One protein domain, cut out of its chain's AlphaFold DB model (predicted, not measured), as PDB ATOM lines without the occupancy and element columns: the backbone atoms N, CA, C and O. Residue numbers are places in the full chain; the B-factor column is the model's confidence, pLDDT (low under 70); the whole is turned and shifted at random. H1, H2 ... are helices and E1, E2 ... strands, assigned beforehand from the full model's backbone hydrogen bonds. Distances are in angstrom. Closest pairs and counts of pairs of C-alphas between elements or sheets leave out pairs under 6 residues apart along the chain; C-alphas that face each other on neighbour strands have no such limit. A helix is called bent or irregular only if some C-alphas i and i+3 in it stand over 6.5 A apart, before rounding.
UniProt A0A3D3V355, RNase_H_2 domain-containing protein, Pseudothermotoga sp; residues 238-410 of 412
ATOM      1  N   GLY A 238      30.186  20.652   0.736       97.12
ATOM      2  CA  GLY A 238      31.500  21.156   0.373       97.12
ATOM      3  C   GLY A 238      32.471  20.027   0.061       97.12
ATOM      4  O   GLY A 238      32.075  18.878  -0.130       97.12
ATOM      5  N   LEU A 239      33.749  20.377   0.005       98.56
ATOM      6  CA  LEU A 239      34.825  19.458  -0.348       98.56
ATOM      7  C   LEU A 239      35.525  18.925   0.893       98.56
ATOM      8  O   LEU A 239      35.536  19.586   1.930       98.56
ATOM      9  N   PHE A 240      36.194  17.785   0.751       98.69
ATOM     10  CA  PHE A 240      37.104  17.246   1.762       98.69
ATOM     11  C   PHE A 240      38.488  17.115   1.161       98.69
ATOM     12  O   PHE A 240      38.607  16.586   0.060       98.69
ATOM     13  N   LEU A 241      39.500  17.607   1.863       98.38
ATOM     14  CA  LEU A 241      40.871  17.672   1.375       98.38
ATOM     15  C   LEU A 241      41.814  16.975   2.353       98.38
ATOM     16  O   LEU A 241      41.745  17.226   3.556       98.38
ATOM     17  N   ASP A 242      42.711  16.166   1.802       97.94
ATOM     18  CA  ASP A 242      43.839  15.560   2.504       97.94
ATOM     19  C   ASP A 242      45.095  15.599   1.617       97.94
ATOM     20  O   ASP A 242      44.992  15.579   0.383       97.94
ATOM     21  N   ILE A 243      46.272  15.695   2.237       96.56
ATOM     22  CA  ILE A 243      47.559  15.867   1.554       96.56
ATOM     23  C   ILE A 243      48.551  14.838   2.078       96.56
ATOM     24  O   ILE A 243      48.755  14.721   3.285       96.56
ATOM     25  N   GLU A 244      49.259  14.189   1.161       95.81
ATOM     26  CA  GLU A 244      50.383  13.328   1.492       95.81
ATOM     27  C   GLU A 244      51.719  13.922   1.036       95.81
ATOM     28  O   GLU A 244      51.906  14.277  -0.134       95.81
ATOM     29  N   SER A 245      52.683  13.953   1.958       92.38
ATOM     30  CA  SER A 245      53.964  14.637   1.763       92.38
ATOM     31  C   SER A 245      55.163  13.691   1.794       92.38
ATOM     32  O   SER A 245      55.305  12.818   2.659       92.38
ATOM     33  N   HIS A 246      56.115  13.917   0.892       87.88
ATOM     34  CA  HIS A 246      57.421  13.279   0.900       87.88
ATOM     35  C   HIS A 246      58.370  14.069   1.807       87.88
ATOM     36  O   HIS A 246      59.105  14.948   1.367       87.88
ATOM     37  N   THR A 247      58.417  13.716   3.091       76.19
ATOM     38  CA  THR A 247      59.169  14.483   4.105       76.19
ATOM     39  C   THR A 247      60.667  14.642   3.809       76.19
ATOM     40  O   THR A 247      61.222  15.703   4.076       76.19
ATOM     41  N   VAL A 248      61.321  13.621   3.239       76.69
ATOM     42  CA  VAL A 248      62.764  13.657   2.911       76.69
ATOM     43  C   VAL A 248      63.070  14.520   1.680       76.69
ATOM     44  O   VAL A 248      63.962  15.360   1.732       76.69
ATOM     45  N   ALA A 249      62.334  14.343   0.578       82.81
ATOM     46  CA  ALA A 249      62.530  15.113  -0.653       82.81
ATOM     47  C   ALA A 249      61.911  16.528  -0.586       82.81
ATOM     48  O   ALA A 249      62.282  17.422  -1.356       82.81
ATOM     49  N   GLY A 250      60.995  16.744   0.363       88.12
ATOM     50  CA  GLY A 250      60.352  18.021   0.640       88.12
ATOM     51  C   GLY A 250      59.446  18.477  -0.498       88.12
ATOM     52  O   GLY A 250      59.707  19.543  -1.051       88.12
ATOM     53  N   TYR A 251      58.464  17.645  -0.854       93.44
ATOM     54  CA  TYR A 251      57.361  17.972  -1.764       93.44
ATOM     55  C   TYR A 251      56.110  17.148  -1.423       93.44
ATOM     56  O   TYR A 251      56.225  16.077  -0.819       93.44
ATOM     57  N   ASP A 252      54.938  17.618  -1.825       95.69
ATOM     58  CA  ASP A 252      53.671  16.895  -1.740       95.69
ATOM     59  C   ASP A 252      53.447  16.011  -2.960       95.69
ATOM     60  O   ASP A 252      53.452  16.481  -4.102       95.69
ATOM     61  N   TYR A 253      53.235  14.717  -2.719       95.88
ATOM     62  CA  TYR A 253      53.086  13.740  -3.793       95.88
ATOM     63  C   TYR A 253      51.628  13.424  -4.130       95.88
ATOM     64  O   TYR A 253      51.354  12.926  -5.220       95.88
ATOM     65  N   LEU A 254      50.678  13.708  -3.235       97.69
ATOM     66  CA  LEU A 254      49.263  13.440  -3.484       97.69
ATOM     67  C   LEU A 254      48.369  14.463  -2.780       97.69
ATOM     68  O   LEU A 254      48.410  14.601  -1.562       97.69
ATOM     69  N   PHE A 255      47.515  15.127  -3.560       98.31
ATOM     70  CA  PHE A 255      46.391  15.914  -3.051       98.31
ATOM     71  C   PHE A 255      45.095  15.165  -3.358       98.31
ATOM     72  O   PHE A 255      44.725  15.009  -4.527       98.31
ATOM     73  N   GLY A 256      44.414  14.702  -2.316       98.44
ATOM     74  CA  GLY A 256      43.136  14.011  -2.419       98.44
ATOM     75  C   GLY A 256      41.976  14.939  -2.147       98.44
ATOM     76  O   GLY A 256      41.959  15.617  -1.120       98.44
ATOM     77  N   ILE A 257      40.988  14.949  -3.037       98.75
ATOM     78  CA  ILE A 257      39.763  15.719  -2.850       98.75
ATOM     79  C   ILE A 257      38.547  14.818  -3.020       98.75
ATOM     80  O   ILE A 257      38.400  14.151  -4.038       98.75
ATOM     81  N   LEU A 258      37.642  14.836  -2.043       98.75
ATOM     82  CA  LEU A 258      36.312  14.251  -2.186       98.75
ATOM     83  C   LEU A 258      35.312  15.351  -2.555       98.75
ATOM     84  O   LEU A 258      35.162  16.327  -1.813       98.75
ATOM     85  N   LYS A 259      34.612  15.173  -3.677       97.88
ATOM     86  CA  LYS A 259      33.528  16.042  -4.145       97.88
ATOM     87  C   LYS A 259      32.339  15.177  -4.541       97.88
ATOM     88  O   LYS A 259      32.497  14.298  -5.370       97.88
ATOM     89  N   ASP A 260      31.160  15.413  -3.968       94.75
ATOM     90  CA  ASP A 260      29.931  14.688  -4.338       94.75
ATOM     91  C   ASP A 260      30.106  13.149  -4.347       94.75
ATOM     92  O   ASP A 260      29.602  12.447  -5.219       94.75
ATOM     93  N   ASN A 261      30.848  12.624  -3.360       94.62
ATOM     94  CA  ASN A 261      31.237  11.210  -3.211       94.62
ATOM     95  C   ASN A 261      32.244  10.663  -4.257       94.62
ATOM     96  O   ASN A 261      32.676   9.509  -4.149       94.62
ATOM     97  N   GLU A 262      32.668  11.487  -5.214       98.00
ATOM     98  CA  GLU A 262      33.742  11.216  -6.168       98.00
ATOM     99  C   GLU A 262      35.100  11.611  -5.572       98.00
ATOM    100  O   GLU A 262      35.283  12.726  -5.076       98.00
ATOM    101  N   TYR A 263      36.054  10.679  -5.602       98.50
ATOM    102  CA  TYR A 263      37.428  10.924  -5.174       98.50
ATOM    103  C   TYR A 263      38.278  11.353  -6.369       98.50
ATOM    104  O   TYR A 263      38.382  10.639  -7.365       98.50
ATOM    105  N   ILE A 264      38.897  12.522  -6.245       98.62
ATOM    106  CA  ILE A 264      39.729  13.157  -7.258       98.62
ATOM    107  C   ILE A 264      41.134  13.270  -6.684       98.62
ATOM    108  O   ILE A 264      41.352  13.924  -5.664       98.62
ATOM    109  N   ALA A 265      42.091  12.645  -7.359       98.25
ATOM    110  CA  ALA A 265      43.484  12.636  -6.949       98.25
ATOM    111  C   ALA A 265      44.346  13.461  -7.901       98.25
ATOM    112  O   ALA A 265      44.318  13.270  -9.119       98.25
ATOM    113  N   PHE A 266      45.165  14.336  -7.329       98.38
ATOM    114  CA  PHE A 266      46.221  15.040  -8.042       98.38
ATOM    115  C   PHE A 266      47.565  14.470  -7.593       98.38
ATOM    116  O   PHE A 266      48.066  14.814  -6.522       98.38
ATOM    117  N   LEU A 267      48.114  13.565  -8.406       97.50
ATOM    118  CA  LEU A 267      49.386  12.894  -8.148       97.50
ATOM    119  C   LEU A 267      50.557  13.725  -8.687       97.50
ATOM    120  O   LEU A 267      50.494  14.276  -9.787       97.50
ATOM    121  N   CYS A 268      51.626  13.776  -7.905       95.50
ATOM    122  CA  CYS A 268      52.895  14.410  -8.215       95.50
ATOM    123  C   CYS A 268      53.993  13.358  -7.999       95.50
ATOM    124  O   CYS A 268      54.238  12.929  -6.874       95.50
ATOM    125  N   GLU A 269      54.604  12.882  -9.085       93.62
ATOM    126  CA  GLU A 269      55.628  11.827  -9.028       93.62
ATOM    127  C   GLU A 269      57.021  12.378  -8.717       93.62
ATOM    128  O   GLU A 269      57.876  11.673  -8.183       93.62
ATOM    129  N   GLU A 270      57.244  13.643  -9.065       91.38
ATOM    130  CA  GLU A 270      58.538  14.311  -8.998       91.38
ATOM    131  C   GLU A 270      58.362  15.732  -8.467       91.38
ATOM    132  O   GLU A 270      57.390  16.418  -8.788       91.38
ATOM    133  N   LYS A 271      59.339  16.211  -7.696       92.75
ATOM    134  CA  LYS A 271      59.300  17.532  -7.054       92.75
ATOM    135  C   LYS A 271      59.083  18.673  -8.049       92.75
ATOM    136  O   LYS A 271      58.421  19.662  -7.749       92.75
ATOM    137  N   GLU A 272      59.615  18.531  -9.254       94.81
ATOM    138  CA  GLU A 272      59.520  19.491 -10.350       94.81
ATOM    139  C   GLU A 272      58.066  19.698 -10.814       94.81
ATOM    140  O   GLU A 272      57.727  20.756 -11.353       94.81
ATOM    141  N   GLN A 273      57.189  18.716 -10.582       95.81
ATOM    142  CA  GLN A 273      55.771  18.768 -10.937       95.81
ATOM    143  C   GLN A 273      54.923  19.496  -9.885       95.81
ATOM    144  O   GLN A 273      53.845  19.994 -10.227       95.81
ATOM    145  N   GLU A 274      55.401  19.597  -8.637       96.69
ATOM    146  CA  GLU A 274      54.628  20.051  -7.472       96.69
ATOM    147  C   GLU A 274      53.956  21.405  -7.726       96.69
ATOM    148  O   GLU A 274      52.747  21.536  -7.557       96.69
ATOM    149  N   GLY A 275      54.686  22.389  -8.258       97.12
ATOM    150  CA  GLY A 275      54.120  23.713  -8.542       97.12
ATOM    151  C   GLY A 275      53.016  23.702  -9.604       97.12
ATOM    152  O   GLY A 275      51.999  24.389  -9.466       97.12
ATOM    153  N   ALA A 276      53.178  22.902 -10.662       97.88
ATOM    154  CA  ALA A 276      52.180  22.785 -11.722       97.88
ATOM    155  C   ALA A 276      50.928  22.036 -11.243       97.88
ATOM    156  O   ALA A 276      49.809  22.426 -11.584       97.88
ATOM    157  N   ILE A 277      51.107  20.984 -10.439       98.19
ATOM    158  CA  ILE A 277      50.016  20.216  -9.837       98.19
ATOM    159  C   ILE A 277      49.279  21.051  -8.791       98.19
ATOM    160  O   ILE A 277      48.060  21.181  -8.872       98.19
ATOM    161  N   PHE A 278      49.997  21.710  -7.885       98.25
ATOM    162  CA  PHE A 278      49.412  22.579  -6.869       98.25
ATOM    163  C   PHE A 278      48.599  23.724  -7.488       98.25
ATOM    164  O   PHE A 278      47.502  24.042  -7.025       98.25
ATOM    165  N   LYS A 279      49.066  24.295  -8.608       98.12
ATOM    166  CA  LYS A 279      48.280  25.267  -9.379       98.12
ATOM    167  C   LYS A 279      46.949  24.680  -9.860       98.12
ATOM    168  O   LYS A 279      45.923  25.338  -9.702       98.12
ATOM    169  N   LYS A 280      46.949  23.456 -10.411       98.38
ATOM    170  CA  LYS A 280      45.717  22.759 -10.834       98.38
ATOM    171  C   LYS A 280      44.783  22.501  -9.652       98.38
ATOM    172  O   LYS A 280      43.583  22.704  -9.795       98.38
ATOM    173  N   VAL A 281      45.327  22.111  -8.498       98.38
ATOM    174  CA  VAL A 281      44.560  21.905  -7.259       98.38
ATOM    175  C   VAL A 281      43.883  23.205  -6.827       98.38
ATOM    176  O   VAL A 281      42.671  23.228  -6.638       98.38
ATOM    177  N   ILE A 282      44.626  24.313  -6.732       97.75
ATOM    178  CA  ILE A 282      44.056  25.624  -6.387       97.75
ATOM    179  C   ILE A 282      42.986  26.054  -7.395       97.75
ATOM    180  O   ILE A 282      41.931  26.531  -6.982       97.75
ATOM    181  N   ASP A 283      43.242  25.895  -8.695       97.94
ATOM    182  CA  ASP A 283      42.284  26.267  -9.741       97.94
ATOM    183  C   ASP A 283      41.003  25.425  -9.649       97.94
ATOM    184  O   ASP A 283      39.902  25.968  -9.742       97.94
ATOM    185  N   PHE A 284      41.128  24.125  -9.367       98.44
ATOM    186  CA  PHE A 284      39.989  23.252  -9.104       98.44
ATOM    187  C   PHE A 284      39.202  23.710  -7.870       98.44
ATOM    188  O   PHE A 284      37.992  23.914  -7.961       98.44
ATOM    189  N   LEU A 285      39.869  23.950  -6.738       98.12
ATOM    190  CA  LEU A 285      39.209  24.425  -5.520       98.12
ATOM    191  C   LEU A 285      38.485  25.755  -5.769       98.12
ATOM    192  O   LEU A 285      37.323  25.892  -5.398       98.12
ATOM    193  N   LEU A 286      39.116  26.711  -6.458       97.19
ATOM    194  CA  LEU A 286      38.509  28.003  -6.801       97.19
ATOM    195  C   LEU A 286      37.316  27.887  -7.757       97.19
ATOM    196  O   LEU A 286      36.449  28.751  -7.724       97.19
ATOM    197  N   SER A 287      37.257  26.838  -8.582       97.06
ATOM    198  CA  SER A 287      36.124  26.580  -9.483       97.06
ATOM    199  C   SER A 287      34.882  26.015  -8.782       97.06
ATOM    200  O   SER A 287      33.831  25.866  -9.401       97.06
ATOM    201  N   THR A 288      35.001  25.677  -7.497       96.94
ATOM    202  CA  THR A 288      33.907  25.161  -6.667       96.94
ATOM    203  C   THR A 288      33.493  26.182  -5.617       96.94
ATOM    204  O   THR A 288      34.272  27.059  -5.253       96.94
ATOM    205  N   GLU A 289      32.302  26.001  -5.060       94.75
ATOM    206  CA  GLU A 289      31.781  26.801  -3.952       94.75
ATOM    207  C   GLU A 289      31.748  25.991  -2.647       94.75
ATOM    208  O   GLU A 289      31.979  24.782  -2.634       94.75
ATOM    209  N   GLY A 290      31.467  26.661  -1.527       96.69
ATOM    210  CA  GLY A 290      31.287  26.006  -0.229       96.69
ATOM    211  C   GLY A 290      32.585  25.732   0.547       96.69
ATOM    212  O   GLY A 290      33.679  26.104   0.107       96.69
ATOM    213  N   PRO A 291      32.479  25.150   1.753       98.06
ATOM    214  CA  PRO A 291      33.616  24.895   2.627       98.06
ATOM    215  C   PRO A 291      34.554  23.824   2.065       98.06
ATOM    216  O   PRO A 291      34.156  22.940   1.309       98.06
ATOM    217  N   ILE A 292      35.810  23.903   2.487       98.50
ATOM    218  CA  ILE A 292      36.839  22.891   2.277       98.50
ATOM    219  C   ILE A 292      37.142  22.321   3.657       98.50
ATOM    220  O   ILE A 292      37.841  22.936   4.466       98.50
ATOM    221  N   TYR A 293      36.538  21.181   3.960       98.62
ATOM    222  CA  TYR A 293      36.729  20.472   5.211       98.62
ATOM    223  C   TYR A 293      38.075  19.760   5.217       98.62
ATOM    224  O   TYR A 293      38.455  19.089   4.260       98.62
ATOM    225  N   HIS A 294      38.774  19.894   6.333       97.94
ATOM    226  CA  HIS A 294      40.047  19.238   6.590       97.94
ATOM    227  C   HIS A 294      40.145  18.923   8.090       97.94
ATOM    228  O   HIS A 294      39.340  19.413   8.896       97.94
ATOM    229  N   TYR A 295      41.097  18.080   8.483       96.69
ATOM    230  CA  TYR A 295      41.183  17.590   9.856       96.69
ATOM    231  C   TYR A 295      42.488  18.029  10.531       96.69
ATOM    232  O   TYR A 295      43.530  17.419  10.326       96.69
ATOM    233  N   CYS A 296      42.397  18.996  11.456       90.50
ATOM    234  CA  CYS A 296      43.519  19.715  12.092       90.50
ATOM    235  C   CYS A 296      44.119  20.820  11.211       90.50
ATOM    236  O   CYS A 296      43.685  21.063  10.102       90.50
ATOM    237  N   ALA A 297      45.108  21.551  11.724       85.69
ATOM    238  CA  ALA A 297      45.574  22.796  11.114       85.69
ATOM    239  C   ALA A 297      46.622  22.636   9.991       85.69
ATOM    240  O   ALA A 297      47.162  23.647   9.541       85.69
ATOM    241  N   TYR A 298      46.963  21.410   9.577       88.81
ATOM    242  CA  TYR A 298      48.096  21.181   8.674       88.81
ATOM    243  C   TYR A 298      47.841  21.772   7.284       88.81
ATOM    244  O   TYR A 298      48.628  22.594   6.817       88.81
ATOM    245  N   GLU A 299      46.709  21.440   6.670       90.00
ATOM    246  CA  GLU A 299      46.429  21.726   5.261       90.00
ATOM    247  C   GLU A 299      46.379  23.233   4.976       90.00
ATOM    248  O   GLU A 299      47.080  23.676   4.066       90.00
ATOM    249  N   PRO A 300      45.660  24.082   5.746       90.38
ATOM    250  CA  PRO A 300      45.629  25.515   5.471       90.38
ATOM    251  C   PRO A 300      47.000  26.164   5.640       90.38
ATOM    252  O   PRO A 300      47.355  27.045   4.857       90.38
ATOM    253  N   THR A 301      47.768  25.764   6.660       92.38
ATOM    254  CA  THR A 301      49.122  26.289   6.871       92.38
ATOM    255  C   THR A 301      50.041  25.871   5.729       92.38
ATOM    256  O   THR A 301      50.762  26.719   5.204       92.38
ATOM    257  N   HIS A 302      49.976  24.608   5.310       94.12
ATOM    258  CA  HIS A 302      50.815  24.085   4.244       94.12
ATOM    259  C   HIS A 302      50.459  24.677   2.873       94.12
ATOM    260  O   HIS A 302      51.339  25.167   2.171       94.12
ATOM    261  N   PHE A 303      49.170  24.808   2.549       95.81
ATOM    262  CA  PHE A 303      48.709  25.519   1.352       95.81
ATOM    263  C   PHE A 303      49.218  26.962   1.298       95.81
ATOM    264  O   PHE A 303      49.567  27.447   0.226       95.81
ATOM    265  N   GLY A 304      49.287  27.658   2.438       95.75
ATOM    266  CA  GLY A 304      49.872  28.998   2.501       95.75
ATOM    267  C   GLY A 304      51.368  29.012   2.165       95.75
ATOM    268  O   GLY A 304      51.833  29.927   1.488       95.75
ATOM    269  N   GLN A 305      52.112  27.988   2.597       95.69
ATOM    270  CA  GLN A 305      53.536  27.823   2.283       95.69
ATOM    271  C   GLN A 305      53.748  27.523   0.795       95.69
ATOM    272  O   GLN A 305      54.567  28.185   0.161       95.69
ATOM    273  N   LEU A 306      52.978  26.595   0.222       96.19
ATOM    274  CA  LEU A 306      53.032  26.269  -1.207       96.19
ATOM    275  C   LEU A 306      52.599  27.452  -2.077       96.19
ATOM    276  O   LEU A 306      53.218  27.737  -3.099       96.19
ATOM    277  N   ALA A 307      51.565  28.187  -1.660       97.06
ATOM    278  CA  ALA A 307      51.124  29.383  -2.365       97.06
ATOM    279  C   ALA A 307      52.216  30.447  -2.405       97.06
ATOM    280  O   ALA A 307      52.390  31.079  -3.439       97.06
ATOM    281  N   HIS A 308      52.980  30.605  -1.325       97.31
ATOM    282  CA  HIS A 308      54.148  31.474  -1.342       97.31
ATOM    283  C   HIS A 308      55.260  30.936  -2.252       97.31
ATOM    284  O   HIS A 308      55.770  31.659  -3.103       97.31
ATOM    285  N   LEU A 309      55.590  29.647  -2.127       96.75
ATOM    286  CA  LEU A 309      56.641  28.995  -2.911       96.75
ATOM    287  C   LEU A 309      56.401  29.093  -4.429       96.75
ATOM    288  O   LEU A 309      57.350  29.265  -5.194       96.75
ATOM    289  N   TYR A 310      55.141  29.019  -4.863       96.88
ATOM    290  CA  TYR A 310      54.757  29.004  -6.278       96.88
ATOM    291  C   TYR A 310      54.112  30.298  -6.787       96.88
ATOM    292  O   TYR A 310      53.573  30.304  -7.894       96.88
ATOM    293  N   ASN A 311      54.193  31.402  -6.036       97.50
ATOM    294  CA  ASN A 311      53.631  32.712  -6.406       97.50
ATOM    295  C   ASN A 311      52.106  32.678  -6.683       97.50
ATOM    296  O   ASN A 311      51.609  33.243  -7.663       97.50
ATOM    297  N   LEU A 312      51.350  31.965  -5.843       97.25
ATOM    298  CA  LEU A 312      49.891  31.799  -5.905       97.25
ATOM    299  C   LEU A 312      49.173  32.410  -4.685       97.25
ATOM    300  O   LEU A 312      48.010  32.089  -4.426       97.25
ATOM    301  N   GLU A 313      49.815  33.305  -3.932       96.88
ATOM    302  CA  GLU A 313      49.284  33.861  -2.679       96.88
ATOM    303  C   GLU A 313      47.929  34.544  -2.870       96.88
ATOM    304  O   GLU A 313      47.019  34.353  -2.063       96.88
ATOM    305  N   GLN A 314      47.754  35.284  -3.970       95.88
ATOM    306  CA  GLN A 314      46.490  35.963  -4.278       95.88
ATOM    307  C   GLN A 314      45.331  34.976  -4.447       95.88
ATOM    308  O   GLN A 314      44.220  35.232  -3.989       95.88
ATOM    309  N   ARG A 315      45.598  33.813  -5.050       94.75
ATOM    310  CA  ARG A 315      44.606  32.744  -5.206       94.75
ATOM    311  C   ARG A 315      44.300  32.077  -3.867       94.75
ATOM    312  O   ARG A 315      43.136  31.853  -3.543       94.75
ATOM    313  N   TYR A 316      45.325  31.821  -3.055       95.31
ATOM    314  CA  TYR A 316      45.141  31.240  -1.727       95.31
ATOM    315  C   TYR A 316      44.353  32.158  -0.781       95.31
ATOM    316  O   TYR A 316      43.527  31.663  -0.018       95.31
ATOM    317  N   ILE A 317      44.520  33.486  -0.850       95.12
ATOM    318  CA  ILE A 317      43.733  34.441  -0.043       95.12
ATOM    319  C   ILE A 317      42.222  34.259  -0.263       95.12
ATOM    320  O   ILE A 317      41.451  34.351   0.698       95.12
ATOM    321  N   LEU A 318      41.801  33.960  -1.497       94.31
ATOM    322  CA  LEU A 318      40.402  33.685  -1.833       94.31
ATOM    323  C   LEU A 318      39.919  32.358  -1.222       94.31
ATOM    324  O   LEU A 318      38.808  32.289  -0.699       94.31
ATOM    325  N   LEU A 319      40.768  31.323  -1.225       94.88
ATOM    326  CA  LEU A 319      40.447  30.000  -0.675       94.88
ATOM    327  C   LEU A 319      40.492  29.940   0.851       94.88
ATOM    328  O   LEU A 319      39.701  29.225   1.457       94.88
ATOM    329  N   LYS A 320      41.395  30.689   1.491       94.62
ATOM    330  CA  LYS A 320      41.704  30.577   2.924       94.62
ATOM    331  C   LYS A 320      40.462  30.641   3.816       94.62
ATOM    332  O   LYS A 320      40.391  29.939   4.818       94.62
ATOM    333  N   LYS A 321      39.478  31.470   3.458       93.88
ATOM    334  CA  LYS A 321      38.234  31.647   4.229       93.88
ATOM    335  C   LYS A 321      37.278  30.452   4.146       93.88
ATOM    336  O   LYS A 321      36.354  30.380   4.948       93.88
ATOM    337  N   ARG A 322      37.477  29.552   3.180       97.06
ATOM    338  CA  ARG A 322      36.655  28.355   2.962       97.06
ATOM    339  C   ARG A 322      37.145  27.154   3.764       97.06
ATOM    340  O   ARG A 322      36.370  26.225   3.943       97.06
ATOM    341  N   PHE A 323      38.391  27.157   4.242       97.75
ATOM    342  CA  PHE A 323      38.928  26.058   5.042       97.75
ATOM    343  C   PHE A 323      38.211  25.954   6.391       97.75
ATOM    344  O   PHE A 323      38.121  26.932   7.138       97.75
ATOM    345  N   VAL A 324      37.713  24.758   6.698       98.12
ATOM    346  CA  VAL A 324      37.002  24.451   7.938       98.12
ATOM    347  C   VAL A 324      37.695  23.300   8.662       98.12
ATOM    348  O   VAL A 324      37.616  22.148   8.234       98.12
ATOM    349  N   ASP A 325      38.319  23.620   9.797       98.06
ATOM    350  CA  ASP A 325      38.993  22.648  10.659       98.06
ATOM    351  C   ASP A 325      37.960  21.854  11.477       98.06
ATOM    352  O   ASP A 325      37.409  22.324  12.483       98.06
ATOM    353  N   VAL A 326      37.704  20.621  11.040       98.44
ATOM    354  CA  VAL A 326      36.727  19.717  11.658       98.44
ATOM    355  C   VAL A 326      37.143  19.329  13.081       98.44
ATOM    356  O   VAL A 326      36.288  19.218  13.962       98.44
ATOM    357  N   TYR A 327      38.445  19.180  13.346       97.81
ATOM    358  CA  TYR A 327      38.961  18.843  14.675       97.81
ATOM    359  C   TYR A 327      38.710  19.971  15.679       97.81
ATOM    360  O   TYR A 327      38.281  19.719  16.811       97.81
ATOM    361  N   GLN A 328      38.939  21.225  15.280       97.31
ATOM    362  CA  GLN A 328      38.667  22.374  16.147       97.31
ATOM    363  C   GLN A 328      37.185  22.484  16.497       97.31
ATOM    364  O   GLN A 328      36.849  22.726  17.659       97.31
ATOM    365  N   ILE A 329      36.295  22.266  15.524       98.00
ATOM    366  CA  ILE A 329      34.852  22.280  15.782       98.00
ATOM    367  C   ILE A 329      34.477  21.127  16.717       98.00
ATOM    368  O   ILE A 329      33.855  21.357  17.754       98.00
ATOM    369  N   LEU A 330      34.904  19.900  16.409       97.94
ATOM    370  CA  LEU A 330      34.615  18.725  17.228       97.94
ATOM    371  C   LEU A 330      35.083  18.910  18.679       97.94
ATOM    372  O   LEU A 330      34.276  18.811  19.601       97.94
ATOM    373  N   SER A 331      36.365  19.218  18.889       96.25
ATOM    374  CA  SER A 331      36.975  19.308  20.226       96.25
ATOM    375  C   SER A 331      36.378  20.412  21.104       96.25
ATOM    376  O   SER A 331      36.354  20.287  22.333       96.25
ATOM    377  N   LYS A 332      35.888  21.492  20.488       96.12
ATOM    378  CA  LYS A 332      35.279  22.624  21.192       96.12
ATOM    379  C   LYS A 332      33.800  22.399  21.507       96.12
ATOM    380  O   LYS A 332      33.347  22.852  22.558       96.12
ATOM    381  N   HIS A 333      33.064  21.728  20.622       97.31
ATOM    382  CA  HIS A 333      31.602  21.670  20.676       97.31
ATOM    383  C   HIS A 333      31.044  20.328  21.146       97.31
ATOM    384  O   HIS A 333      29.913  20.298  21.626       97.31
ATOM    385  N   VAL A 334      31.806  19.236  21.071       98.00
ATOM    386  CA  VAL A 334      31.301  17.889  21.363       98.00
ATOM    387  C   VAL A 334      32.241  17.149  22.304       98.00
ATOM    388  O   VAL A 334      33.455  17.116  22.119       98.00
ATOM    389  N   ALA A 335      31.658  16.513  23.311       98.06
ATOM    390  CA  ALA A 335      32.300  15.471  24.086       98.06
ATOM    391  C   ALA A 335      31.903  14.106  23.517       98.06
ATOM    392  O   ALA A 335      30.753  13.695  23.639       98.06
ATOM    393  N   LEU A 336      32.848  13.417  22.887       98.12
ATOM    394  CA  LEU A 336      32.761  12.004  22.524       98.12
ATOM    395  C   LEU A 336      33.261  11.107  23.663       98.12
ATOM    396  O   LEU A 336      34.169  11.528  24.391       98.12
ATOM    397  N   PRO A 337      32.764   9.860  23.754       97.25
ATOM    398  CA  PRO A 337      33.265   8.846  24.679       97.25
ATOM    399  C   PRO A 337      34.607   8.250  24.199       97.25
ATOM    400  O   PRO A 337      34.746   7.051  23.988       97.25
ATOM    401  N   LEU A 338      35.600   9.111  23.976       96.88
ATOM    402  CA  LEU A 338      36.953   8.767  23.538       96.88
ATOM    403  C   LEU A 338      37.960   9.671  24.246       96.88
ATOM    404  O   LEU A 338      37.716  10.871  24.386       96.88
ATOM    405  N   PHE A 339      39.141   9.149  24.581       95.44
ATOM    406  CA  PHE A 339      40.230   9.996  25.092       95.44
ATOM    407  C   PHE A 339      41.063  10.647  23.968       95.44
ATOM    408  O   PHE A 339      41.759  11.640  24.191       95.44
ATOM    409  N   SER A 340      41.012  10.111  22.744       95.38
ATOM    410  CA  SER A 340      41.777  10.581  21.579       95.38
ATOM    411  C   SER A 340      40.838  11.049  20.473       95.38
ATOM    412  O   SER A 340      40.032  10.262  19.986       95.38
ATOM    413  N   TYR A 341      40.963  12.311  20.053       96.62
ATOM    414  CA  TYR A 341      40.197  12.891  18.939       96.62
ATOM    415  C   TYR A 341      41.067  13.014  17.680       96.62
ATOM    416  O   TYR A 341      41.074  14.036  17.012       96.62
ATOM    417  N   SER A 342      41.876  11.998  17.379       95.81
ATOM    418  CA  SER A 342      42.468  11.900  16.039       95.81
ATOM    419  C   SER A 342      41.397  11.496  15.022       95.81
ATOM    420  O   SER A 342      40.415  10.856  15.409       95.81
ATOM    421  N   LEU A 343      41.608  11.786  13.735       96.75
ATOM    422  CA  LEU A 343      40.694  11.355  12.674       96.75
ATOM    423  C   LEU A 343      40.429   9.844  12.742       96.75
ATOM    424  O   LEU A 343      39.276   9.423  12.808       96.75
ATOM    425  N   LYS A 344      41.493   9.035  12.847       94.69
ATOM    426  CA  LYS A 344      41.396   7.570  12.958       94.69
ATOM    427  C   LYS A 344      40.597   7.124  14.177       94.69
ATOM    428  O   LYS A 344      39.785   6.212  14.066       94.69
ATOM    429  N   SER A 345      40.789   7.763  15.330       95.81
ATOM    430  CA  SER A 345      40.028   7.436  16.545       95.81
ATOM    431  C   SER A 345      38.541   7.744  16.381       95.81
ATOM    432  O   SER A 345      37.694   6.904  16.672       95.81
ATOM    433  N   VAL A 346      38.223   8.951  15.912       97.88
ATOM    434  CA  VAL A 346      36.845   9.448  15.835       97.88
ATOM    435  C   VAL A 346      36.064   8.725  14.746       97.88
ATOM    436  O   VAL A 346      34.935   8.305  14.979       97.88
ATOM    437  N   ALA A 347      36.657   8.530  13.571       97.44
ATOM    438  CA  ALA A 347      35.990   7.831  12.483       97.44
ATOM    439  C   ALA A 347      35.744   6.351  12.828       97.44
ATOM    440  O   ALA A 347      34.643   5.861  12.592       97.44
ATOM    441  N   ARG A 348      36.701   5.658  13.472       96.12
ATOM    442  CA  ARG A 348      36.497   4.278  13.964       96.12
ATOM    443  C   ARG A 348      35.381   4.182  14.994       96.12
ATOM    444  O   ARG A 348      34.598   3.242  14.946       96.12
ATOM    445  N   TYR A 349      35.270   5.161  15.891       96.69
ATOM    446  CA  TYR A 349      34.143   5.237  16.822       96.69
ATOM    447  C   TYR A 349      32.793   5.331  16.098       96.69
ATOM    448  O   TYR A 349      31.811   4.749  16.546       96.69
ATOM    449  N   TYR A 350      32.752   5.991  14.941       97.12
ATOM    450  CA  TYR A 350      31.577   6.014  14.069       97.12
ATOM    451  C   TYR A 350      31.486   4.833  13.089       97.12
ATOM    452  O   TYR A 350      30.632   4.853  12.204       97.12
ATOM    453  N   GLY A 351      32.321   3.803  13.251       96.06
ATOM    454  CA  GLY A 351      32.282   2.570  12.463       96.06
ATOM    455  C   GLY A 351      33.084   2.599  11.159       96.06
ATOM    456  O   GLY A 351      32.951   1.679  10.354       96.06
ATOM    457  N   PHE A 352      33.911   3.620  10.925       96.81
ATOM    458  CA  PHE A 352      34.764   3.672   9.738       96.81
ATOM    459  C   PHE A 352      35.930   2.686   9.842       96.81
ATOM    460  O   PHE A 352      36.651   2.656  10.843       96.81
ATOM    461  N   ASN A 353      36.163   1.938   8.766       94.12
ATOM    462  CA  ASN A 353      37.274   1.004   8.645       94.12
ATOM    463  C   ASN A 353      38.136   1.395   7.447       94.12
ATOM    464  O   ASN A 353      37.652   1.404   6.318       94.12
ATOM    465  N   TRP A 354      39.413   1.689   7.698       94.56
ATOM    466  CA  TRP A 354      40.384   1.915   6.628       94.56
ATOM    467  C   TRP A 354      40.589   0.620   5.839       94.56
ATOM    468  O   TRP A 354      40.756  -0.457   6.418       94.56
ATOM    469  N   ARG A 355      40.628   0.738   4.512       95.06
ATOM    470  CA  ARG A 355      40.915  -0.347   3.566       95.06
ATOM    471  C   ARG A 355      42.374  -0.788   3.629       95.06
ATOM    472  O   ARG A 355      42.702  -1.878   3.170       95.06
ATOM    473  N   THR A 356      43.252   0.038   4.198       90.62
ATOM    474  CA  THR A 356      44.681  -0.256   4.347       90.62
ATOM    475  C   THR A 356      45.124  -0.189   5.811       90.62
ATOM    476  O   THR A 356      44.535   0.496   6.644       90.62
ATOM    477  N   LYS A 357      46.211  -0.898   6.140       85.19
ATOM    478  CA  LYS A 357      46.883  -0.813   7.454       85.19
ATOM    479  C   LYS A 357      47.981   0.263   7.474       85.19
ATOM    480  O   LYS A 357      48.905   0.191   8.294       85.19
ATOM    481  N   LEU A 358      47.925   1.210   6.536       86.62
ATOM    482  CA  LEU A 358      48.923   2.261   6.404       86.62
ATOM    483  C   LEU A 358      48.728   3.352   7.469       86.62
ATOM    484  O   LEU A 358      47.639   3.628   7.987       86.62
ATOM    485  N   ASP A 359      49.847   3.969   7.812       86.25
ATOM    486  CA  ASP A 359      49.926   5.285   8.424       86.25
ATOM    487  C   ASP A 359      50.744   6.194   7.498       86.25
ATOM    488  O   ASP A 359      51.335   5.702   6.535       86.25
ATOM    489  N   GLY A 360      50.790   7.499   7.775       83.81
ATOM    490  CA  GLY A 360      51.481   8.449   6.894       83.81
ATOM    491  C   GLY A 360      52.960   8.112   6.651       83.81
ATOM    492  O   GLY A 360      53.480   8.337   5.562       83.81
ATOM    493  N   TRP A 361      53.646   7.489   7.620       84.56
ATOM    494  CA  TRP A 361      55.032   7.050   7.416       84.56
ATOM    495  C   TRP A 361      55.115   5.871   6.438       84.56
ATOM    496  O   TRP A 361      55.914   5.902   5.500       84.56
ATOM    497  N   ARG A 362      54.271   4.845   6.613       87.06
ATOM    498  CA  ARG A 362      54.217   3.704   5.686       87.06
ATOM    499  C   ARG A 362      53.731   4.115   4.300       87.06
ATOM    500  O   ARG A 362      54.290   3.622   3.329       87.06
ATOM    501  N   ALA A 363      52.752   5.015   4.200       90.38
ATOM    502  CA  ALA A 363      52.267   5.547   2.926       90.38
ATOM    503  C   ALA A 363      53.404   6.225   2.147       90.38
ATOM    504  O   ALA A 363      53.678   5.846   1.008       90.38
ATOM    505  N   SER A 364      54.175   7.099   2.805       90.12
ATOM    506  CA  SER A 364      55.354   7.724   2.194       90.12
ATOM    507  C   SER A 364      56.400   6.696   1.741       90.12
ATOM    508  O   SER A 364      56.960   6.820   0.650       90.12
ATOM    509  N   LYS A 365      56.649   5.642   2.533       89.62
ATOM    510  CA  LYS A 365      57.570   4.553   2.153       89.62
ATOM    511  C   LYS A 365      57.059   3.751   0.951       89.62
ATOM    512  O   LYS A 365      57.852   3.386   0.083       89.62
ATOM    513  N   TYR A 366      55.761   3.459   0.900       93.06
ATOM    514  CA  TYR A 366      55.135   2.729  -0.205       93.06
ATOM    515  C   TYR A 366      55.252   3.525  -1.499       93.06
ATOM    516  O   TYR A 366      55.683   2.977  -2.509       93.06
ATOM    517  N   PHE A 367      54.973   4.826  -1.444       93.62
ATOM    518  CA  PHE A 367      55.140   5.718  -2.581       93.62
ATOM    519  C   PHE A 367      56.597   5.771  -3.074       93.62
ATOM    520  O   PHE A 367      56.856   5.568  -4.256       93.62
ATOM    521  N   GLN A 368      57.571   5.926  -2.171       91.00
ATOM    522  CA  GLN A 368      59.001   5.888  -2.521       91.00
ATOM    523  C   GLN A 368      59.416   4.563  -3.172       91.00
ATOM    524  O   GLN A 368      60.153   4.542  -4.156       91.00
ATOM    525  N   THR A 369      58.924   3.448  -2.634       90.81
ATOM    526  CA  THR A 369      59.206   2.117  -3.185       90.81
ATOM    527  C   THR A 369      58.565   1.961  -4.563       90.81
ATOM    528  O   THR A 369      59.188   1.414  -5.472       90.81
ATOM    529  N   TRP A 370      57.356   2.491  -4.754       95.81
ATOM    530  CA  TRP A 370      56.675   2.513  -6.043       95.81
ATOM    531  C   TRP A 370      57.431   3.331  -7.095       95.81
ATOM    532  O   TRP A 370      57.557   2.861  -8.218       95.81
ATOM    533  N   LEU A 371      58.000   4.494  -6.754       92.38
ATOM    534  CA  LEU A 371      58.777   5.300  -7.711       92.38
ATOM    535  C   LEU A 371      59.927   4.507  -8.356       92.38
ATOM    536  O   LEU A 371      60.218   4.690  -9.539       92.38
ATOM    537  N   VAL A 372      60.546   3.598  -7.593       93.75
ATOM    538  CA  VAL A 372      61.660   2.753  -8.051       93.75
ATOM    539  C   VAL A 372      61.171   1.469  -8.722       93.75
ATOM    540  O   VAL A 372      61.628   1.115  -9.804       93.75
ATOM    541  N   THR A 373      60.262   0.748  -8.070       94.19
ATOM    542  CA  THR A 373      59.847  -0.605  -8.491       94.19
ATOM    543  C   THR A 373      58.729  -0.600  -9.524       94.19
ATOM    544  O   THR A 373      58.560  -1.575 -10.251       94.19
ATOM    545  N   ARG A 374      57.945   0.482  -9.560       96.06
ATOM    546  CA  ARG A 374      56.698   0.632 -10.319       96.06
ATOM    547  C   ARG A 374      55.679  -0.477 -10.052       96.06
ATOM    548  O   ARG A 374      54.820  -0.737 -10.887       96.06
ATOM    549  N   GLU A 375      55.733  -1.095  -8.870       95.50
ATOM    550  CA  GLU A 375      54.789  -2.134  -8.457       95.50
ATOM    551  C   GLU A 375      53.394  -1.528  -8.181       95.50
ATOM    552  O   GLU A 375      53.241  -0.783  -7.209       95.50
ATOM    553  N   PRO A 376      52.356  -1.815  -8.994       95.75
ATOM    554  CA  PRO A 376      51.096  -1.066  -8.941       95.75
ATOM    555  C   PRO A 376      50.375  -1.120  -7.588       95.75
ATOM    556  O   PRO A 376      49.740  -0.143  -7.190       95.75
ATOM    557  N   SER A 377      50.512  -2.225  -6.845       96.25
ATOM    558  CA  SER A 377      49.796  -2.409  -5.577       96.25
ATOM    559  C   SER A 377      50.215  -1.401  -4.494       96.25
ATOM    560  O   SER A 377      49.408  -1.052  -3.628       96.25
ATOM    561  N   LEU A 378      51.448  -0.886  -4.569       94.38
ATOM    562  CA  LEU A 378      51.973   0.106  -3.634       94.38
ATOM    563  C   LEU A 378      51.277   1.454  -3.806       94.38
ATOM    564  O   LEU A 378      50.807   2.020  -2.818       94.38
ATOM    565  N   LEU A 379      51.175   1.946  -5.047       96.56
ATOM    566  CA  LEU A 379      50.464   3.191  -5.331       96.56
ATOM    567  C   LEU A 379      48.971   3.030  -5.039       96.56
ATOM    568  O   LEU A 379      48.393   3.889  -4.380       96.56
ATOM    569  N   ASP A 380      48.360   1.908  -5.426       97.31
ATOM    570  CA  ASP A 380      46.953   1.630  -5.115       97.31
ATOM    571  C   ASP A 380      46.669   1.693  -3.608       97.31
ATOM    572  O   ASP A 380      45.625   2.194  -3.185       97.31
ATOM    573  N   ALA A 381      47.584   1.186  -2.775       97.19
ATOM    574  CA  ALA A 381      47.452   1.254  -1.324       97.19
ATOM    575  C   ALA A 381      47.558   2.697  -0.798       97.19
ATOM    576  O   ALA A 381      46.787   3.074   0.084       97.19
ATOM    577  N   VAL A 382      48.466   3.505  -1.353       96.94
ATOM    578  CA  VAL A 382      48.619   4.932  -1.020       96.94
ATOM    579  C   VAL A 382      47.373   5.732  -1.419       96.94
ATOM    580  O   VAL A 382      46.838   6.481  -0.608       96.94
ATOM    581  N   MET A 383      46.846   5.509  -2.625       97.94
ATOM    582  CA  MET A 383      45.635   6.176  -3.119       97.94
ATOM    583  C   MET A 383      44.413   5.819  -2.265       97.94
ATOM    584  O   MET A 383      43.654   6.696  -1.864       97.94
ATOM    585  N   LYS A 384      44.245   4.535  -1.912       98.19
ATOM    586  CA  LYS A 384      43.175   4.088  -1.000       98.19
ATOM    587  C   LYS A 384      43.312   4.696   0.392       98.19
ATOM    588  O   LYS A 384      42.298   5.004   1.008       98.19
ATOM    589  N   TYR A 385      44.540   4.838   0.891       97.50
ATOM    590  CA  TYR A 385      44.814   5.434   2.195       97.50
ATOM    591  C   TYR A 385      44.362   6.899   2.258       97.50
ATOM    592  O   TYR A 385      43.574   7.250   3.132       97.50
ATOM    593  N   ASN A 386      44.776   7.711   1.287       98.19
ATOM    594  CA  ASN A 386      44.392   9.119   1.209       98.19
ATOM    595  C   ASN A 386      42.886   9.299   0.909       98.19
ATOM    596  O   ASN A 386      42.225  10.141   1.515       98.19
ATOM    597  N   GLU A 387      42.299   8.456   0.048       98.56
ATOM    598  CA  GLU A 387      40.844   8.437  -0.158       98.56
ATOM    599  C   GLU A 387      40.088   8.099   1.144       98.56
ATOM    600  O   GLU A 387      39.042   8.687   1.429       98.56
ATOM    601  N   ASP A 388      40.600   7.170   1.955       98.38
ATOM    602  CA  ASP A 388      39.996   6.846   3.248       98.38
ATOM    603  C   ASP A 388      40.046   8.027   4.221       98.38
ATOM    604  O   ASP A 388      39.073   8.232   4.943       98.38
ATOM    605  N   ASP A 389      41.112   8.832   4.225       97.88
ATOM    606  CA  ASP A 389      41.232   9.992   5.117       97.88
ATOM    607  C   ASP A 389      40.220  11.106   4.754       97.88
ATOM    608  O   ASP A 389      39.526  11.632   5.640       97.88
ATOM    609  N   VAL A 390      39.991  11.391   3.463       98.50
ATOM    610  CA  VAL A 390      38.926  12.336   3.055       98.50
ATOM    611  C   VAL A 390      37.519  11.783   3.307       98.50
ATOM    612  O   VAL A 390      36.638  12.520   3.759       98.50
ATOM    613  N   ARG A 391      37.291  10.477   3.100       98.75
ATOM    614  CA  ARG A 391      35.999   9.826   3.395       98.75
ATOM    615  C   ARG A 391      35.717   9.752   4.894       98.75
ATOM    616  O   ARG A 391      34.583   9.981   5.314       98.75
ATOM    617  N   ALA A 392      36.732   9.489   5.710       98.44
ATOM    618  CA  ALA A 392      36.627   9.518   7.161       98.44
ATOM    619  C   ALA A 392      36.284  10.929   7.652       98.44
ATOM    620  O   ALA A 392      35.419  11.088   8.514       98.44
ATOM    621  N   THR A 393      36.905  11.961   7.075       98.62
ATOM    622  CA  THR A 393      36.587  13.359   7.401       98.62
ATOM    623  C   THR A 393      35.142  13.695   7.023       98.62
ATOM    624  O   THR A 393      34.430  14.297   7.833       98.62
ATOM    625  N   CYS A 394      34.677  13.234   5.856       98.62
ATOM    626  CA  CYS A 394      33.278  13.340   5.432       98.62
ATOM    627  C   CYS A 394      32.314  12.724   6.446       98.62
ATOM    628  O   CYS A 394      31.430  13.421   6.949       98.62
ATOM    629  N   LEU A 395      32.559  11.479   6.862       98.62
ATOM    630  CA  LEU A 395      31.746  10.813   7.879       98.62
ATOM    631  C   LEU A 395      31.672  11.626   9.182       98.62
ATOM    632  O   LEU A 395      30.602  11.751   9.776       98.62
ATOM    633  N   VAL A 396      32.790  12.193   9.649       98.56
ATOM    634  CA  VAL A 396      32.786  13.009  10.876       98.56
ATOM    635  C   VAL A 396      31.907  14.250  10.706       98.56
ATOM    636  O   VAL A 396      31.119  14.560  11.603       98.56
ATOM    637  N   VAL A 397      31.989  14.937   9.564       98.56
ATOM    638  CA  VAL A 397      31.137  16.098   9.264       98.56
ATOM    639  C   VAL A 397      29.662  15.707   9.190       98.56
ATOM    640  O   VAL A 397      28.832  16.394   9.783       98.56
ATOM    641  N   GLU A 398      29.321  14.583   8.560       98.00
ATOM    642  CA  GLU A 398      27.946  14.066   8.518       98.00
ATOM    643  C   GLU A 398      27.390  13.792   9.922       98.00
ATOM    644  O   GLU A 398      26.248  14.150  10.229       98.00
ATOM    645  N   LYS A 399      28.203  13.212  10.816       98.00
ATOM    646  CA  LYS A 399      27.799  12.963  12.208       98.00
ATOM    647  C   LYS A 399      27.588  14.261  12.981       98.00
ATOM    648  O   LYS A 399      26.590  14.380  13.690       98.00
ATOM    649  N   LEU A 400      28.463  15.252  12.813       98.00
ATOM    650  CA  LEU A 400      28.288  16.575  13.425       98.00
ATOM    651  C   LEU A 400      27.045  17.298  12.882       98.00
ATOM    652  O   LEU A 400      26.281  17.883  13.652       98.00
ATOM    653  N   ARG A 401      26.798  17.210  11.571       97.31
ATOM    654  CA  ARG A 401      25.603  17.753  10.914       97.31
ATOM    655  C   ARG A 401      24.327  17.126  11.483       97.31
ATOM    656  O   ARG A 401      23.409  17.857  11.845       97.31
ATOM    657  N   SER A 402      24.288  15.800  11.624       95.88
ATOM    658  CA  SER A 402      23.161  15.080  12.232       95.88
ATOM    659  C   SER A 402      22.921  15.509  13.684       95.88
ATOM    660  O   SER A 402      21.784  15.816  14.041       95.88
ATOM    661  N   MET A 403      23.972  15.626  14.507       94.94
ATOM    662  CA  MET A 403      23.842  16.089  15.898       94.94
ATOM    663  C   MET A 403      23.236  17.488  16.001       94.94
ATOM    664  O   MET A 403      22.365  17.714  16.840       94.94
ATOM    665  N   ARG A 404      23.663  18.413  15.135       93.88
ATOM    666  CA  ARG A 404      23.102  19.767  15.082       93.88
ATOM    667  C   ARG A 404      21.610  19.751  14.739       93.88
ATOM    668  O   ARG A 404      20.832  20.441  15.387       93.88
ATOM    669  N   LEU A 405      21.203  18.967  13.740       88.81
ATOM    670  CA  LEU A 405      19.795  18.884  13.336       88.81
ATOM    671  C   LEU A 405      18.909  18.333  14.460       88.81
ATOM    672  O   LEU A 405      17.806  18.830  14.668       88.81
ATOM    673  N   HIS A 406      19.397  17.350  15.222       85.94
ATOM    674  CA  HIS A 406      18.677  16.854  16.395       85.94
ATOM    675  C   HIS A 406      18.512  17.932  17.478       85.94
ATOM    676  O   HIS A 406      17.416  18.064  18.016       85.94
ATOM    677  N   GLU A 407      19.548  18.734  17.752       81.12
ATOM    678  CA  GLU A 407      19.483  19.858  18.701       81.12
ATOM    679  C   GLU A 407      18.431  20.906  18.287       81.12
ATOM    680  O   GLU A 407      17.642  21.356  19.121       81.12
ATOM    681  N   GLU A 408      18.380  21.265  17.000       76.38
ATOM    682  CA  GLU A 408      17.408  22.227  16.457       76.38
ATOM    683  C   GLU A 408      15.956  21.735  16.553       76.38
ATOM    684  O   GLU A 408      15.047  22.554  16.681       76.38
ATOM    685  N   VAL A 409      15.730  20.420  16.492       73.75
ATOM    686  CA  VAL A 409      14.398  19.817  16.654       73.75
ATOM    687  C   VAL A 409      13.995  19.744  18.126       73.75
ATOM    688  O   VAL A 409      12.842  20.004  18.432       73.75
ATOM    689  N   THR A 410      14.915  19.422  19.042       71.25
ATOM    690  CA  THR A 410      14.601  19.311  20.481       71.25
ATOM    691  C   THR A 410      14.433  20.652  21.197       71.25
ATOM    692  O   THR A 410      13.845  20.689  22.273       71.25
TER     693      THR A 410
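Overview. This is residues 238 to 410 of the 412 residues of the protein "RNase_H_2 domain-containing protein" of Pseudothermotoga sp (UniProt A0A3D3V355). A twisted sheet of five strands is the middle of three layers: the very long helix H7 slants over one face with H6 folded back beside its first part, while H1 and H2 cover the other face and H3 packs on both of them. H4 and H5 pack on H7 farther along, and residues 404 to 410 of H7 stick out. The printed part has 173 residues, with seven named helices and five named strands in the order E1 E2 E3 H1 E4 H2 H3 E5 H4 H5 H6 H7; the class is mixed, helices and strands. The mixed sheet has the order E3 E2 E1 E4 E5. The whole is compact, with a radius of gyration of the C-alphas of 16.6 A and spans of 56 by 38 by 27 A.

Along the chain. E1, residues 239 to 246, begins at C-alpha 239 (34.825, 19.458, -0.348) and is 23.5 A long. E2 is residues 251 to 259, 24.0 A, and E3 residues 262 to 267. H1, residues 271 to 286, is 23.3 A long and irregular: C-alphas 272 and 275 are 7.1 A apart. E4 is residues 292 to 294, H2 298 to 309, H3 313 to 320, E5 323 to 325, H4 326 to 333, H5 343 to 349 and H6 360 to 373. H7, residues 376 to 410, is 51.1 A long and ends at C-alpha 410 (14.601, 19.311, 20.481).

Arrangement. E1, E2 and E3 form a meander, each strand the antiparallel neighbour of the one before; N 242 and O 256 are 3.1 A apart, N 257 and O 264 2.8 A. E4 is parallel to E1 (N 293 and O 239, 2.8 A) and to E5 (N 324 and O 292, 2.9 A). E4, H2 H3, E5 is a strand-helix-strand unit, two parallel neighbour strands with helices between; E3, H1, E4 is a split one, with E2 and E1 between its strands. Both crossovers are right-handed. H1 runs along the strands at a height over the sheet of 9.2 A. H7, on the opposite face, runs slantwise to the strands at 8.2 A. H3 touches H2, a helical hairpin (C-alphas of Ala 307 and Glu 313 closest, 4.9 A), and H1 (Leu 286 and Leu 319, 6.7 A). H7, the hub, touches H6 with residues 376 to 385 alone (Tyr 366 and Leu 378, 5.4 A), H5 with 389 to 396 (Ala 347 and Ala 392, 5.6 A) and H4 with 393 to 400 (Val 326 and Val 397, 7.1 A). Every O i to N i+4 pair is within hydrogen-bond range in H2, H4, H5 and H7, against 10 of 12 in H1, 3 of 4 in H3 and 9 of 10 in H6.

Size, cuts and confidence. The C-alphas of Val 372 and Thr 410 are the two farthest apart, 57.5 A. The printed part has no cut and no long link. Mean pLDDT of the printed part is 94.9, and no printed residue is under 70.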